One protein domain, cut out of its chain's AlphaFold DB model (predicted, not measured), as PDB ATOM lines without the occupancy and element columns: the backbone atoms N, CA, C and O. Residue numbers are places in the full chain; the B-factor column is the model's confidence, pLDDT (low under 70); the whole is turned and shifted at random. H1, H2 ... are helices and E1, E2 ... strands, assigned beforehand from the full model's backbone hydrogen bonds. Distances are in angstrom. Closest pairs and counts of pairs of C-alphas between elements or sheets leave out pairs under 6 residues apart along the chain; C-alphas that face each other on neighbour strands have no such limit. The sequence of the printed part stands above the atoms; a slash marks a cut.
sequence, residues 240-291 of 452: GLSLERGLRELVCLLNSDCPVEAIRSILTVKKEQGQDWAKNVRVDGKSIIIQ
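AT A GLANCE: This is residues 240 to 291 of the 452 residues of an uncharacterized protein of Nanoarchaeota archaeon (UniProt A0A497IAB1). A strand hairpin, E1 and E2, covers one side of a helical hairpin, H1 and H2, and short H3 bridges these helices at the end away from their link. The 52 printed residues, mostly helix, run H1, H2, H3, E1, E2, with the two strands antiparallel. The whole is compact, radius of gyration of the C-alphas 9.9 A, spanning 26 by 20 by 16 A.

IN THESE COORDINATES: E1 is residues 281 to 284; E2, residues 287 to 290, ends at C-alpha 290 (-10.028, 28.722, -37.213). H1, residues 240 to 255, 21.7 A long, begins at C-alpha 240 (-21.139, 31.791, -36.335). H2 is residues 260 to 272, 18.6 A; H3 is residues 276 to 279.

HOW THE PARTS SIT: In the hairpin E1 and E2, N 282 and O 289 are 2.8 A apart, within hydrogen-bond range. The closest C-alphas of H2 and E1, Arg 264 and Val 283, are 6.7 A apart. H1 and H2 touch with residues 250 to 254 and 260 to 263 alone, closest C-alphas Leu 253 and Ile 263, 6.9 A, at a shallow tilt of 25 degrees, opposite ways. H3 touches H1's residues 242 to 246 alone, closest C-alphas Trp 277 and Leu 243, 4.7 A. Every O i to N i+4 pair in H1 and H2 is within range; H3 is too short for one.

THE WHOLE: The printed part has no cut, and its four links are tight. Mean pLDDT of the printed part is 73.8; residues 240 to 248 and 274 to 278 are among those under 70.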
ATOM      1  N   GLY A 240     -20.674  33.123 -35.935       55.22
ATOM      2  CA  GLY A 240     -21.139  31.791 -36.335       55.22
ATOM      3  C   GLY A 240     -21.775  31.722 -37.722       55.22
ATOM      4  O   GLY A 240     -21.445  30.830 -38.488       55.22
ATOM      5  N   LEU A 241     -22.605  32.690 -38.105       51.16
ATOM      6  CA  LEU A 241     -23.320  32.658 -39.389       51.16
ATOM      7  C   LEU A 241     -22.463  33.028 -40.599       51.16
ATOM      8  O   LEU A 241     -22.564  32.418 -41.665       51.16
ATOM      9  N   SER A 242     -21.605  34.030 -40.426       57.97
ATOM     10  CA  SER A 242     -20.637  34.409 -41.453       57.97
ATOM     11  C   SER A 242     -19.513  33.371 -41.551       57.97
ATOM     12  O   SER A 242     -19.084  33.032 -42.653       57.97
ATOM     13  N   LEU A 243     -19.092  32.810 -40.411       62.41
ATOM     14  CA  LEU A 243     -18.074  31.772 -40.302       62.41
ATOM     15  C   LEU A 243     -18.562  30.444 -40.860       62.41
ATOM     16  O   LEU A 243     -17.836  29.862 -41.646       62.41
ATOM     17  N   GLU A 244     -19.771  29.979 -40.549       61.19
ATOM     18  CA  GLU A 244     -20.303  28.727 -41.103       61.19
ATOM     19  C   GLU A 244     -20.397  28.799 -42.631       61.19
ATOM     20  O   GLU A 244     -19.919  27.900 -43.327       61.19
ATOM     21  N   ARG A 245     -20.943  29.898 -43.174       61.94
ATOM     22  CA  ARG A 245     -20.983  30.124 -44.624       61.94
ATOM     23  C   ARG A 245     -19.575  30.153 -45.220       61.94
ATOM     24  O   ARG A 245     -19.333  29.489 -46.224       61.94
ATOM     25  N   GLY A 246     -18.656  30.875 -44.584       64.50
ATOM     26  CA  GLY A 246     -17.257  30.939 -44.991       64.50
ATOM     27  C   GLY A 246     -16.553  29.583 -44.956       64.50
ATOM     28  O   GLY A 246     -15.841  29.232 -45.890       64.50
ATOM     29  N   LEU A 247     -16.794  28.779 -43.919       69.81
ATOM     30  CA  LEU A 247     -16.264  27.426 -43.777       69.81
ATOM     31  C   LEU A 247     -16.835  26.502 -44.852       69.81
ATOM     32  O   LEU A 247     -16.065  25.776 -45.470       69.81
ATOM     33  N   ARG A 248     -18.142  26.556 -45.145       67.38
ATOM     34  CA  ARG A 248     -18.743  25.782 -46.247       67.38
ATOM     35  C   ARG A 248     -18.156  26.170 -47.601       67.38
ATOM     36  O   ARG A 248     -17.779  25.285 -48.361       67.38
ATOM     37  N   GLU A 249     -18.045  27.467 -47.894       70.00
ATOM     38  CA  GLU A 249     -17.424  27.959 -49.134       70.00
ATOM     39  C   GLU A 249     -15.968  27.472 -49.251       70.00
ATOM     40  O   GLU A 249     -15.570  26.966 -50.298       70.00
ATOM     41  N   LEU A 250     -15.192  27.527 -48.164       74.25
ATOM     42  CA  LEU A 250     -13.812  27.035 -48.135       74.25
ATOM     43  C   LEU A 250     -13.698  25.514 -48.267       74.25
ATOM     44  O   LEU A 250     -12.801  25.042 -48.960       74.25
ATOM     45  N   VAL A 251     -14.588  24.744 -47.638       74.88
ATOM     46  CA  VAL A 251     -14.636  23.280 -47.784       74.88
ATOM     47  C   VAL A 251     -14.961  22.904 -49.227       74.88
ATOM     48  O   VAL A 251     -14.306  22.029 -49.785       74.88
ATOM     49  N   CYS A 252     -15.918  23.586 -49.862       71.94
ATOM     50  CA  CYS A 252     -16.204  23.390 -51.282       71.94
ATOM     51  C   CYS A 252     -14.982  23.712 -52.150       71.94
ATOM     52  O   CYS A 252     -14.668  22.936 -53.046       71.94
ATOM     53  N   LEU A 253     -14.267  24.805 -51.859       76.38
ATOM     54  CA  LEU A 253     -13.064  25.181 -52.603       76.38
ATOM     55  C   LEU A 253     -11.933  24.156 -52.433       76.38
ATOM     56  O   LEU A 253     -11.308  23.790 -53.419       76.38
ATOM     57  N   LEU A 254     -11.707  23.655 -51.217       78.00
ATOM     58  CA  LEU A 254     -10.720  22.605 -50.929       78.00
ATOM     59  C   LEU A 254     -11.060  21.248 -51.564       78.00
ATOM     60  O   LEU A 254     -10.153  20.462 -51.835       78.00
ATOM     61  N   ASN A 255     -12.350  20.965 -51.765       77.56
ATOM     62  CA  ASN A 255     -12.838  19.740 -52.407       77.56
ATOM     63  C   ASN A 255     -12.959  19.859 -53.931       77.56
ATOM     64  O   ASN A 255     -13.102  18.847 -54.612       77.56
ATOM     65  N   SER A 256     -12.920  21.075 -54.467       70.56
ATOM     66  CA  SER A 256     -12.655  21.312 -55.883       70.56
ATOM     67  C   SER A 256     -11.142  21.297 -56.095       70.56
ATOM     68  O   SER A 256     -10.413  21.661 -55.179       70.56
ATOM     69  N   ASP A 257     -10.645  20.926 -57.275       78.19
ATOM     70  CA  ASP A 257      -9.202  20.893 -57.599       78.19
ATOM     71  C   ASP A 257      -8.533  22.297 -57.636       78.19
ATOM     72  O   ASP A 257      -7.608  22.563 -58.403       78.19
ATOM     73  N   CYS A 258      -9.023  23.239 -56.829       78.75
ATOM     74  CA  CYS A 258      -8.526  24.591 -56.689       78.75
ATOM     75  C   CYS A 258      -7.186  24.593 -55.925       78.75
ATOM     76  O   CYS A 258      -7.116  24.073 -54.805       78.75
ATOM     77  N   PRO A 259      -6.118  25.202 -56.474       86.00
ATOM     78  CA  PRO A 259      -4.842  25.333 -55.776       86.00
ATOM     79  C   PRO A 259      -4.988  26.105 -54.458       86.00
ATOM     80  O   PRO A 259      -5.681  27.124 -54.394       86.00
ATOM     81  N   VAL A 260      -4.282  25.669 -53.412       83.06
ATOM     82  CA  VAL A 260      -4.345  26.282 -52.071       83.06
ATOM     83  C   VAL A 260      -3.953  27.764 -52.109       83.06
ATOM     84  O   VAL A 260      -4.508  28.582 -51.374       83.06
ATOM     85  N   GLU A 261      -3.043  28.141 -53.006       84.75
ATOM     86  CA  GLU A 261      -2.626  29.520 -53.258       84.75
ATOM     87  C   GLU A 261      -3.792  30.389 -53.752       84.75
ATOM     88  O   GLU A 261      -3.959  31.511 -53.275       84.75
ATOM     89  N   ALA A 262      -4.647  29.862 -54.634       83.94
ATOM     90  CA  ALA A 262      -5.821  30.576 -55.136       83.94
ATOM     91  C   ALA A 262      -6.870  30.771 -54.031       83.94
ATOM     92  O   ALA A 262      -7.428  31.860 -53.882       83.94
ATOM     93  N   ILE A 263      -7.076  29.752 -53.191       83.19
ATOM     94  CA  ILE A 263      -7.959  29.841 -52.018       83.19
ATOM     95  C   ILE A 263      -7.438  30.900 -51.032       83.19
ATOM     96  O   ILE A 263      -8.219  31.696 -50.503       83.19
ATOM     97  N   ARG A 264      -6.115  30.972 -50.819       85.12
ATOM     98  CA  ARG A 264      -5.481  32.014 -49.993       85.12
ATOM     99  C   ARG A 264      -5.700  33.411 -50.574       85.12
ATOM    100  O   ARG A 264      -6.048  34.310 -49.814       85.12
ATOM    101  N   SER A 265      -5.575  33.594 -51.887       84.81
ATOM    102  CA  SER A 265      -5.869  34.875 -52.544       84.81
ATOM    103  C   SER A 265      -7.335  35.289 -52.393       84.81
ATOM    104  O   SER A 265      -7.606  36.444 -52.065       84.81
ATOM    105  N   ILE A 266      -8.284  34.355 -52.545       84.25
ATOM    106  CA  ILE A 266      -9.717  34.609 -52.314       84.25
ATOM    107  C   ILE A 266      -9.955  35.059 -50.867       84.25
ATOM    108  O   ILE A 266     -10.654  36.045 -50.633       84.25
ATOM    109  N   LEU A 267      -9.342  34.380 -49.894       84.00
ATOM    110  CA  LEU A 267      -9.403  34.761 -48.480       84.00
ATOM    111  C   LEU A 267      -8.872  36.177 -48.233       84.00
ATOM    112  O   LEU A 267      -9.494  36.927 -47.483       84.00
ATOM    113  N   THR A 268      -7.761  36.563 -48.864       85.38
ATOM    114  CA  THR A 268      -7.196  37.917 -48.743       85.38
ATOM    115  C   THR A 268      -8.164  38.972 -49.275       85.38
ATOM    116  O   THR A 268      -8.476  39.921 -48.562       85.38
ATOM    117  N   VAL A 269      -8.748  38.750 -50.458       83.94
ATOM    118  CA  VAL A 269      -9.756  39.657 -51.031       83.94
ATOM    119  C   VAL A 269     -10.981  39.773 -50.118       83.94
ATOM    120  O   VAL A 269     -11.486  40.868 -49.880       83.94
ATOM    121  N   LYS A 270     -11.458  38.659 -49.546       78.06
ATOM    122  CA  LYS A 270     -12.594  38.677 -48.609       78.06
ATOM    123  C   LYS A 270     -12.270  39.452 -47.326       78.06
ATOM    124  O   LYS A 270     -13.135  40.176 -46.833       78.06
ATOM    125  N   LYS A 271     -11.036  39.362 -46.816       81.50
ATOM    126  CA  LYS A 271     -10.565  40.171 -45.674       81.50
ATOM    127  C   LYS A 271     -10.579  41.665 -45.999       81.50
ATOM    128  O   LYS A 271     -11.090  42.444 -45.196       81.50
ATOM    129  N   GLU A 272     -10.067  42.051 -47.166       80.38
ATOM    130  CA  GLU A 272     -10.030  43.446 -47.636       80.38
ATOM    131  C   GLU A 272     -11.434  44.026 -47.858       80.38
ATOM    132  O   GLU A 272     -11.683  45.190 -47.557       80.38
ATOM    133  N   GLN A 273     -12.388  43.193 -48.283       75.25
ATOM    134  CA  GLN A 273     -13.809  43.543 -48.409       75.25
ATOM    135  C   GLN A 273     -14.546  43.660 -47.062       75.25
ATOM    136  O   GLN A 273     -15.760  43.862 -47.042       75.25
ATOM    137  N   GLY A 274     -13.847  43.511 -45.934       67.62
ATOM    138  CA  GLY A 274     -14.428  43.650 -44.602       67.62
ATOM    139  C   GLY A 274     -15.252  42.447 -44.139       67.62
ATOM    140  O   GLY A 274     -16.041  42.590 -43.213       67.62
ATOM    141  N   GLN A 275     -15.085  41.264 -44.740       67.31
ATOM    142  CA  GLN A 275     -15.773  40.054 -44.281       67.31
ATOM    143  C   GLN A 275     -15.152  39.546 -42.974       67.31
ATOM    144  O   GLN A 275     -14.019  39.057 -42.961       67.31
ATOM    145  N   ASP A 276     -15.898  39.630 -41.872       64.69
ATOM    146  CA  ASP A 276     -15.386  39.293 -40.538       64.69
ATOM    147  C   ASP A 276     -15.006  37.814 -40.383       64.69
ATOM    148  O   ASP A 276     -13.998  37.505 -39.750       64.69
ATOM    149  N   TRP A 277     -15.712  36.889 -41.040       69.94
ATOM    150  CA  TRP A 277     -15.347  35.470 -41.020       69.94
ATOM    151  C   TRP A 277     -13.985  35.181 -41.648       69.94
ATOM    152  O   TRP A 277     -13.243  34.334 -41.156       69.94
ATOM    153  N   ALA A 278     -13.631  35.895 -42.720       69.75
ATOM    154  CA  ALA A 278     -12.390  35.662 -43.444       69.75
ATOM    155  C   ALA A 278     -11.181  36.015 -42.571       69.75
ATOM    156  O   ALA A 278     -10.131  35.388 -42.689       69.75
ATOM    157  N   LYS A 279     -11.336  36.971 -41.642       71.44
ATOM    158  CA  LYS A 279     -10.320  37.341 -40.641       71.44
ATOM    159  C   LYS A 279     -10.068  36.229 -39.617       71.44
ATOM    160  O   LYS A 279      -8.983  36.172 -39.053       71.44
ATOM    161  N   ASN A 280     -11.039  35.339 -39.419       68.75
ATOM    162  CA  ASN A 280     -10.999  34.286 -38.406       68.75
ATOM    163  C   ASN A 280     -10.573  32.924 -38.958       68.75
ATOM    164  O   ASN A 280     -10.550  31.953 -38.206       68.75
ATOM    165  N   VAL A 281     -10.221  32.832 -40.244       72.69
ATOM    166  CA  VAL A 281      -9.898  31.566 -40.907       72.69
ATOM    167  C   VAL A 281      -8.586  31.657 -41.690       72.69
ATOM    168  O   VAL A 281      -8.277  32.656 -42.345       72.69
ATOM    169  N   ARG A 282      -7.805  30.578 -41.642       81.19
ATOM    170  CA  ARG A 282      -6.605  30.352 -42.453       81.19
ATOM    171  C   ARG A 282      -6.681  28.971 -43.096       81.19
ATOM    172  O   ARG A 282      -7.187  28.038 -42.489       81.19
ATOM    173  N   VAL A 283      -6.144  28.834 -44.304       78.62
ATOM    174  CA  VAL A 283      -6.013  27.536 -44.982       78.62
ATOM    175  C   VAL A 283      -4.551  27.108 -44.986       78.62
ATOM    176  O   VAL A 283      -3.664  27.874 -45.400       78.62
ATOM    177  N   ASP A 284      -4.306  25.885 -44.525       76.94
ATOM    178  CA  ASP A 284      -2.996  25.247 -44.556       76.94
ATOM    179  C   ASP A 284      -3.088  23.829 -45.130       76.94
ATOM    180  O   ASP A 284      -3.727  22.942 -44.558       76.94
ATOM    181  N   GLY A 285      -2.510  23.627 -46.316       75.00
ATOM    182  CA  GLY A 285      -2.722  22.412 -47.102       75.00
ATOM    183  C   GLY A 285      -4.213  22.145 -47.346       75.00
ATOM    184  O   GLY A 285      -4.931  23.014 -47.834       75.00
ATOM    185  N   LYS A 286      -4.680  20.947 -46.967       73.62
ATOM    186  CA  LYS A 286      -6.100  20.542 -47.023       73.62
ATOM    187  C   LYS A 286      -6.895  20.862 -45.748       73.62
ATOM    188  O   LYS A 286      -8.024  20.407 -45.604       73.62
ATOM    189  N   SER A 287      -6.310  21.596 -44.805       66.50
ATOM    190  CA  SER A 287      -6.936  21.895 -43.518       66.50
ATOM    191  C   SER A 287      -7.372  23.356 -43.420       66.50
ATOM    192  O   SER A 287      -6.697  24.267 -43.908       66.50
ATOM    193  N   ILE A 288      -8.519  23.572 -42.773       76.56
ATOM    194  CA  ILE A 288      -9.022  24.898 -42.414       76.56
ATOM    195  C   ILE A 288      -8.740  25.119 -40.928       76.56
ATOM    196  O   ILE A 288      -9.216  24.368 -40.079       76.56
ATOM    197  N   ILE A 289      -7.975  26.160 -40.616       75.44
ATOM    198  CA  ILE A 289      -7.610  26.557 -39.257       75.44
ATOM    199  C   ILE A 289      -8.456  27.769 -38.864       75.44
ATOM    200  O   ILE A 289      -8.354  28.832 -39.478       75.44
ATOM    201  N   ILE A 290      -9.265  27.623 -37.815       72.69
ATOM    202  CA  ILE A 290     -10.028  28.722 -37.213       72.69
ATOM    203  C   ILE A 290      -9.109  29.431 -36.212       72.69
ATOM    204  O   ILE A 290      -8.692  28.844 -35.218       72.69
ATOM    205  N   GLN A 291      -8.749  30.681 -36.503       65.44
ATOM    206  CA  GLN A 291      -7.774  31.457 -35.729       65.44
ATOM    207  C   GLN A 291      -8.368  32.042 -34.444       65.44
ATOM    208  O   GLN A 291      -7.666  32.166 -33.446       65.44
TER     209      GLN A 291